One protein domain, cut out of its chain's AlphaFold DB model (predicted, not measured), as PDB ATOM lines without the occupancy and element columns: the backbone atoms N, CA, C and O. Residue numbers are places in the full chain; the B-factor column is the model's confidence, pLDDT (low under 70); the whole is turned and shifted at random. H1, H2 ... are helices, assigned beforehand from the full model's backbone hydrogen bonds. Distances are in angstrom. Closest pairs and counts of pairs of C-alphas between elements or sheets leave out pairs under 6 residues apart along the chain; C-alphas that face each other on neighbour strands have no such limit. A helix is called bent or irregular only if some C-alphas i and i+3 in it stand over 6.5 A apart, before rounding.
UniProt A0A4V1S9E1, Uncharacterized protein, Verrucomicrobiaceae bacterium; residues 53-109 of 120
ATOM      1  N   THR A  53     -19.050  28.707  16.937       91.69
ATOM      2  CA  THR A  53     -20.252  28.282  16.224       91.69
ATOM      3  C   THR A  53     -20.935  27.116  16.924       91.69
ATOM      4  O   THR A  53     -20.292  26.223  17.475       91.69
ATOM      5  N   GLY A  54     -22.267  27.145  16.877       91.19
ATOM      6  CA  GLY A  54     -23.148  26.053  17.271       91.19
ATOM      7  C   GLY A  54     -23.791  25.328  16.089       91.19
ATOM      8  O   GLY A  54     -24.765  24.615  16.309       91.19
ATOM      9  N   ALA A  55     -23.306  25.533  14.857       93.19
ATOM     10  CA  ALA A  55     -23.950  25.053  13.630       93.19
ATOM     11  C   ALA A  55     -24.267  23.549  13.660       93.19
ATOM     12  O   ALA A  55     -25.344  23.148  13.235       93.19
ATOM     13  N   ARG A  56     -23.400  22.715  14.249       91.62
ATOM     14  CA  ARG A  56     -23.636  21.266  14.378       91.62
ATOM     15  C   ARG A  56     -24.896  20.906  15.164       91.62
ATOM     16  O   ARG A  56     -25.533  19.895  14.883       91.62
ATOM     17  N   TYR A  57     -25.273  21.726  16.138       90.94
ATOM     18  CA  TYR A  57     -26.465  21.495  16.949       90.94
ATOM     19  C   TYR A  57     -27.732  22.048  16.296       90.94
ATOM     20  O   TYR A  57     -28.809  21.894  16.864       90.94
ATOM     21  N   TYR A  58     -27.632  22.688  15.125       92.31
ATOM     22  CA  TYR A  58     -28.755  23.349  14.469       92.31
ATOM     23  C   TYR A  58     -29.966  22.424  14.303       92.31
ATOM     24  O   TYR A  58     -31.042  22.762  14.788       92.31
ATOM     25  N   GLU A  59     -29.780  21.239  13.715       91.62
ATOM     26  CA  GLU A  59     -30.871  20.281  13.485       91.62
ATOM     27  C   GLU A  59     -31.536  19.832  14.794       91.62
ATOM     28  O   GLU A  59     -32.759  19.811  14.912       91.62
ATOM     29  N   GLN A  60     -30.734  19.548  15.825       92.00
ATOM     30  CA  GLN A  60     -31.240  19.134  17.137       92.00
ATOM     31  C   GLN A  60     -32.018  20.267  17.819       92.00
ATOM     32  O   GLN A  60     -33.117  20.054  18.326       92.00
ATOM     33  N   LEU A  61     -31.480  21.488  17.798       91.88
ATOM     34  CA  LEU A  61     -32.132  22.678  18.348       91.88
ATOM     35  C   LEU A  61     -33.416  23.010  17.580       91.88
ATOM     36  O   LEU A  61     -34.420  23.402  18.171       91.88
ATOM     37  N   ARG A  62     -33.417  22.823  16.260       92.56
ATOM     38  CA  ARG A  62     -34.600  23.028  15.430       92.56
ATOM     39  C   ARG A  62     -35.687  22.002  15.747       92.56
ATOM     40  O   ARG A  62     -36.851  22.384  15.875       92.56
ATOM     41  N   ALA A  63     -35.310  20.739  15.941       94.62
ATOM     42  CA  ALA A  63     -36.222  19.657  16.299       94.62
ATOM     43  C   ALA A  63     -36.906  19.859  17.666       94.62
ATOM     44  O   ALA A  63     -38.031  19.401  17.851       94.62
ATOM     45  N   THR A  64     -36.292  20.594  18.604       95.44
ATOM     46  CA  THR A  64     -36.930  20.958  19.887       95.44
ATOM     47  C   THR A  64     -37.895  22.147  19.784       95.44
ATOM     48  O   THR A  64     -38.504  22.537  20.779       95.44
ATOM     49  N   GLY A  65     -38.066  22.723  18.589       95.00
ATOM     50  CA  GLY A  65     -38.974  23.841  18.327       95.00
ATOM     51  C   GLY A  65     -38.311  25.220  18.355       95.00
ATOM     52  O   GLY A  65     -38.995  26.232  18.164       95.00
ATOM     53  N   LEU A  66     -36.988  25.306  18.545       93.31
ATOM     54  CA  LEU A  66     -36.289  26.586  18.454       93.31
ATOM     55  C   LEU A  66     -36.315  27.111  17.012       93.31
ATOM     56  O   LEU A  66     -36.193  26.384  16.023       93.31
ATOM     57  N   SER A  67     -36.531  28.416  16.886       90.94
ATOM     58  CA  SER A  67     -36.764  29.074  15.593       90.94
ATOM     59  C   SER A  67     -36.010  30.379  15.411       90.94
ATOM     60  O   SER A  67     -35.994  30.927  14.312       90.94
ATOM     61  N   ARG A  68     -35.389  30.886  16.475       92.81
ATOM     62  CA  ARG A  68     -34.647  32.141  16.459       92.81
ATOM     63  C   ARG A  68     -33.195  31.846  16.770       92.81
ATOM     64  O   ARG A  68     -32.862  31.474  17.890       92.81
ATOM     65  N   PHE A  69     -32.358  32.043  15.765       92.00
ATOM     66  CA  PHE A  69     -30.912  31.938  15.862       92.00
ATOM     67  C   PHE A  69     -30.321  33.333  15.678       92.00
ATOM     68  O   PHE A  69     -30.874  34.156  14.946       92.00
ATOM     69  N   ARG A  70     -29.222  33.616  16.376       93.12
ATOM     70  CA  ARG A  70     -28.554  34.916  16.328       93.12
ATOM     71  C   ARG A  70     -27.103  34.722  15.934       93.12
ATOM     72  O   ARG A  70     -26.415  33.890  16.513       93.12
ATOM     73  N   ILE A  71     -26.667  35.534  14.984       92.06
ATOM     74  CA  ILE A  71     -25.264  35.700  14.624       92.06
ATOM     75  C   ILE A  71     -24.813  36.998  15.288       92.06
ATOM     76  O   ILE A  71     -25.459  38.032  15.113       92.06
ATOM     77  N   GLU A  72     -23.747  36.935  16.077       91.38
ATOM     78  CA  GLU A  72     -23.079  38.115  16.625       91.38
ATOM     79  C   GLU A  72     -21.735  38.268  15.921       91.38
ATOM     80  O   GLU A  72     -20.957  37.321  15.863       91.38
ATOM     81  N   LEU A  73     -21.502  39.453  15.363       91.69
ATOM     82  CA  LEU A  73     -20.251  39.836  14.719       91.69
ATOM     83  C   LEU A  73     -19.614  40.909  15.598       91.69
ATOM     84  O   LEU A  73     -20.278  41.890  15.949       91.69
ATOM     85  N   LEU A  74     -18.363  40.703  15.985       89.44
ATOM     86  CA  LEU A  74     -17.618  41.614  16.841       89.44
ATOM     87  C   LEU A  74     -16.851  42.640  16.006       89.44
ATOM     88  O   LEU A  74     -17.010  43.847  16.199       89.44
ATOM     89  N   ASP A  75     -16.012  42.170  15.088       84.94
ATOM     90  CA  ASP A  75     -15.175  43.012  14.229       84.94
ATOM     91  C   ASP A  75     -14.984  42.471  12.803       84.94
ATOM     92  O   ASP A  75     -14.265  43.081  12.006       84.94
ATOM     93  N   GLU A  76     -15.695  41.401  12.447       81.56
ATOM     94  CA  GLU A  76     -15.631  40.700  11.166       81.56
ATOM     95  C   GLU A  76     -16.296  41.504  10.035       81.56
ATOM     96  O   GLU A  76     -17.349  41.133   9.529       81.56
ATOM     97  N   LYS A  77     -15.711  42.634   9.620       77.25
ATOM     98  CA  LYS A  77     -16.309  43.512   8.595       77.25
ATOM     99  C   LYS A  77     -16.362  42.878   7.206       77.25
ATOM    100  O   LYS A  77     -17.425  42.868   6.589       77.25
ATOM    101  N   ASP A  78     -15.239  42.351   6.730       79.25
ATOM    102  CA  ASP A  78     -15.140  41.808   5.370       79.25
ATOM    103  C   ASP A  78     -15.796  40.419   5.268       79.25
ATOM    104  O   ASP A  78     -16.433  40.090   4.264       79.25
ATOM    105  N   ASP A  79     -15.745  39.646   6.355       85.56
ATOM    106  CA  ASP A  79     -16.314  38.298   6.424       85.56
ATOM    107  C   ASP A  79     -17.787  38.266   6.861       85.56
ATOM    108  O   ASP A  79     -18.457  37.251   6.658       85.56
ATOM    109  N   ALA A  80     -18.347  39.370   7.380       92.19
ATOM    110  CA  ALA A  80     -19.738  39.457   7.843       92.19
ATOM    111  C   ALA A  80     -20.736  38.871   6.838       92.19
ATOM    112  O   ALA A  80     -21.552  38.011   7.173       92.19
ATOM    113  N   ALA A  81     -20.671  39.331   5.586       92.88
ATOM    114  CA  ALA A  81     -21.610  38.921   4.549       92.88
ATOM    115  C   ALA A  81     -21.452  37.440   4.182       92.88
ATOM    116  O   ALA A  81     -22.444  36.769   3.895       92.88
ATOM    117  N   LYS A  82     -20.218  36.920   4.197       92.81
ATOM    118  CA  LYS A  82     -19.939  35.499   3.962       92.81
ATOM    119  C   LYS A  82     -20.523  34.653   5.094       92.81
ATOM    120  O   LYS A  82     -21.275  33.728   4.812       92.81
ATOM    121  N   THR A  83     -20.268  35.034   6.345       94.19
ATOM    122  CA  THR A  83     -20.801  34.373   7.543       94.19
ATOM    123  C   THR A  83     -22.324  34.347   7.541       94.19
ATOM    124  O   THR A  83     -22.926  33.289   7.709       94.19
ATOM    125  N   ILE A  84     -22.967  35.490   7.290       95.00
ATOM    126  CA  ILE A  84     -24.431  35.578   7.232       95.00
ATOM    127  C   ILE A  84     -24.986  34.655   6.144       95.00
ATOM    128  O   ILE A  84     -25.924  33.907   6.415       95.00
ATOM    129  N   ARG A  85     -24.394  34.665   4.942       95.50
ATOM    130  CA  ARG A  85     -24.820  33.780   3.848       95.50
ATOM    131  C   ARG A  85     -24.667  32.306   4.207       95.50
ATOM    132  O   ARG A  85     -25.617  31.561   4.010       95.50
ATOM    133  N   ALA A  86     -23.539  31.894   4.786       95.50
ATOM    134  CA  ALA A  86     -23.321  30.504   5.193       95.50
ATOM    135  C   ALA A  86     -24.440  30.002   6.128       95.50
ATOM    136  O   ALA A  86     -25.038  28.956   5.892       95.50
ATOM    137  N   TYR A  87     -24.809  30.795   7.140       95.81
ATOM    138  CA  TYR A  87     -25.922  30.443   8.026       95.81
ATOM    139  C   TYR A  87     -27.297  30.516   7.350       95.81
ATOM    140  O   TYR A  87     -28.185  29.752   7.715       95.81
ATOM    141  N   GLN A  88     -27.507  31.408   6.378       95.75
ATOM    142  CA  GLN A  88     -28.746  31.430   5.593       95.75
ATOM    143  C   GLN A  88     -28.913  30.158   4.757       95.75
ATOM    144  O   GLN A  88     -30.019  29.628   4.693       95.75
ATOM    145  N   GLU A  89     -27.833  29.652   4.156       96.50
ATOM    146  CA  GLU A  89     -27.845  28.392   3.406       96.50
ATOM    147  C   GLU A  89     -28.146  27.193   4.316       96.50
ATOM    148  O   GLU A  89     -28.982  26.360   3.959       96.50
ATOM    149  N   LEU A  90     -27.569  27.159   5.525       95.44
ATOM    150  CA  LEU A  90     -27.901  26.164   6.553       95.44
ATOM    151  C   LEU A  90     -29.385  26.224   6.946       95.44
ATOM    152  O   LEU A  90     -30.084  25.215   6.934       95.44
ATOM    153  N   LEU A  91     -29.897  27.422   7.247       93.75
ATOM    154  CA  LEU A  91     -31.303  27.622   7.618       93.75
ATOM    155  C   LEU A  91     -32.273  27.259   6.481       93.75
ATOM    156  O   LEU A  91     -33.413  26.875   6.746       93.75
ATOM    157  N   ALA A  92     -31.830  27.381   5.229       94.44
ATOM    158  CA  ALA A  92     -32.583  26.996   4.041       94.44
ATOM    159  C   ALA A  92     -32.467  25.501   3.691       94.44
ATOM    160  O   ALA A  92     -33.124  25.063   2.746       94.44
ATOM    161  N   GLY A  93     -31.641  24.728   4.408       94.06
ATOM    162  CA  GLY A  93     -31.380  23.314   4.121       94.06
ATOM    163  C   GLY A  93     -30.577  23.078   2.838       94.06
ATOM    164  O   GLY A  93     -30.657  21.998   2.256       94.06
ATOM    165  N   ARG A  94     -29.848  24.095   2.359       96.31
ATOM    166  CA  ARG A  94     -29.009  24.033   1.148       96.31
ATOM    167  C   ARG A  94     -27.536  23.737   1.442       96.31
ATOM    168  O   ARG A  94     -26.793  23.442   0.513       96.31
ATOM    169  N   ALA A  95     -27.143  23.816   2.708       95.06
ATOM    170  CA  ALA A  95     -25.823  23.476   3.222       95.06
ATOM    171  C   ALA A  95     -25.978  22.741   4.556       95.06
ATOM    172  O   ALA A  95     -27.000  22.903   5.233       95.06
ATOM    173  N   ASP A  96     -24.972  21.963   4.938       93.50
ATOM    174  CA  ASP A  96     -24.934  21.318   6.246       93.50
ATOM    175  C   ASP A  96     -24.075  22.099   7.259       93.50
ATOM    176  O   ASP A  96     -23.540  23.181   6.997       93.50
ATOM    177  N   ALA A  97     -23.988  21.583   8.486       91.81
ATOM    178  CA  ALA A  97     -23.216  22.229   9.539       91.81
ATOM    179  C   ALA A  97     -21.702  22.240   9.268       91.81
ATOM    180  O   ALA A  97     -21.024  23.169   9.711       91.81
ATOM    181  N   PHE A  98     -21.173  21.230   8.572       91.00
ATOM    182  CA  PHE A  98     -19.753  21.138   8.242       91.00
ATOM    183  C   PHE A  98     -19.375  22.190   7.202       91.00
ATOM    184  O   PHE A  98     -18.358  22.860   7.380       91.00
ATOM    185  N   ASP A  99     -20.234  22.411   6.204       91.81
ATOM    186  CA  ASP A  99     -20.071  23.485   5.220       91.81
ATOM    187  C   ASP A  99     -19.950  24.853   5.903       91.81
ATOM    188  O   ASP A  99     -19.089  25.666   5.557       91.81
ATOM    189  N   VAL A 100     -20.797  25.118   6.905       92.44
ATOM    190  CA  VAL A 100     -20.740  26.374   7.665       92.44
ATOM    191  C   VAL A 100     -19.432  26.477   8.439       92.44
ATOM    192  O   VAL A 100     -18.756  27.499   8.329       92.44
ATOM    193  N   ILE A 101     -19.065  25.444   9.204       90.56
ATOM    194  CA  ILE A 101     -17.847  25.438  10.031       90.56
ATOM    195  C   ILE A 101     -16.606  25.711   9.173       90.56
ATOM    196  O   ILE A 101     -15.776  26.540   9.560       90.56
ATOM    197  N   ASP A 102     -16.508  25.074   8.005       87.94
ATOM    198  CA  ASP A 102     -15.403  25.284   7.071       87.94
ATOM    199  C   ASP A 102     -15.387  26.718   6.524       87.94
ATOM    200  O   ASP A 102     -14.350  27.379   6.528       87.94
ATOM    201  N   GLN A 103     -16.547  27.264   6.147       87.69
ATOM    202  CA  GLN A 103     -16.631  28.607   5.572       87.69
ATOM    203  C   GLN A 103     -16.356  29.741   6.564       87.69
ATOM    204  O   GLN A 103     -15.803  30.769   6.151       87.69
ATOM    205  N   VAL A 104     -16.775  29.600   7.828       87.25
ATOM    206  CA  VAL A 104     -16.625  30.646   8.858       87.25
ATOM    207  C   VAL A 104     -15.368  30.500   9.712       87.25
ATOM    208  O   VAL A 104     -15.063  31.406  10.483       87.25
ATOM    209  N   HIS A 105     -14.636  29.386   9.591       84.38
ATOM    210  CA  HIS A 105     -13.419  29.101  10.364       84.38
ATOM    211  C   HIS A 105     -13.596  29.293  11.885       84.38
ATOM    212  O   HIS A 105     -12.671  29.685  12.605       84.38
ATOM    213  N   ALA A 106     -14.806  29.026  12.378       84.56
ATOM    214  CA  ALA A 106     -15.173  29.204  13.773       84.56
ATOM    215  C   ALA A 106     -14.918  27.922  14.572       84.56
ATOM    216  O   ALA A 106     -15.045  26.805  14.074       84.56
ATOM    217  N   LEU A 107     -14.584  28.088  15.847       85.19
ATOM    218  CA  LEU A 107     -14.429  26.980  16.772       85.19
ATOM    219  C   LEU A 107     -15.805  26.394  17.107       85.19
ATOM    220  O   LEU A 107     -16.698  27.097  17.580       85.19
ATOM    221  N   GLU A 108     -15.963  25.094  16.885       82.25
ATOM    222  CA  GLU A 108     -17.184  24.367  17.216       82.25
ATOM    223  C   GLU A 108     -17.333  24.266  18.740       82.25
ATOM    224  O   GLU A 108     -16.687  23.454  19.401       82.25
ATOM    225  N   LYS A 109     -18.133  25.165  19.318       76.88
ATOM    226  CA  LYS A 109     -18.402  25.218  20.757       76.88
ATOM    227  C   LYS A 109     -19.627  26.076  21.024       76.88
ATOM    228  O   LYS A 109     -19.628  27.273  20.746       76.88
TER     229      LYS A 109
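Overview. This is residues 53 to 109 of the 120 residues of an uncharacterized protein of Verrucomicrobiaceae bacterium (UniProt A0A4V1S9E1). Two helices, H2 and H3, lie side by side as a helical hairpin, and a third, H1, slants away from the start of H3, where the first residues of the two helices come together. A long extended stretch, residues 64 to 79, runs back from the end of H1 to the start of H2 along one side of the helices, and from near one of its ends to near the other it spans the greatest length of the whole. The printed part has 57 residues, with three named helices in the order H1, H2, H3 and no named strand; the class is all helix, with 29 of the 57 residues in the helices. The whole is compact, with a radius of gyration of the C-alphas of 11.0 A, and its outline is elongated, spanning 33 by 20 by 19 A.

Arrangement. H2, residues 80 to 91, is the longest helix, and it touches H3, residues 97 to 104, with 11 pairs of C-alphas within 8 A. Their closest C-alphas are those of Ala 86 and Val 100, 5.5 A apart. They form a helical hairpin, at a shallow tilt of 6 degrees, opposite ways, and their centres are 9.6 A apart. H3 also touches H1, residues 55 to 63, with the C-alphas of Arg 56 and Ala 97 closest at 5.0 A. H1 and H3 stand at a steep tilt of 41 degrees and run opposite ways. H1 and H2 are near each other, with 9 pairs of C-alphas within 10 A and the closest 8.0 A apart. H1 is irregular: C-alphas 56 and 59 are 7.4 A apart. In H2 and H3 every O i to N i+4 pair is within hydrogen-bond range; in H1 3 of 5 are.

Along the chain. H2 runs 16.5 A from the C-alpha of Ala 80 at (-19.738, 39.457, 7.843) to that of Leu 91 at (-31.303, 27.622, 7.618). H1 begins at C-alpha 55, at (-23.950, 25.053, 13.630), and its first and last C-alphas are 13.7 A apart. H3 ends at C-alpha 104, at (-16.625, 30.646, 8.858), and is 10.7 A long.

Size, cuts and confidence. The two C-alphas farthest apart are those of Thr 64 and Asp 78, at 33.5 A, while those of Thr 53 and Lys 109, the first and last printed, are 5.8 A apart. The link from H1 to H2, with 16 residues, is long, and the link from H2 to H3, with 5, is tight. The printed part has no cut. Its mean pLDDT is 90.9, and no printed residue is under 70.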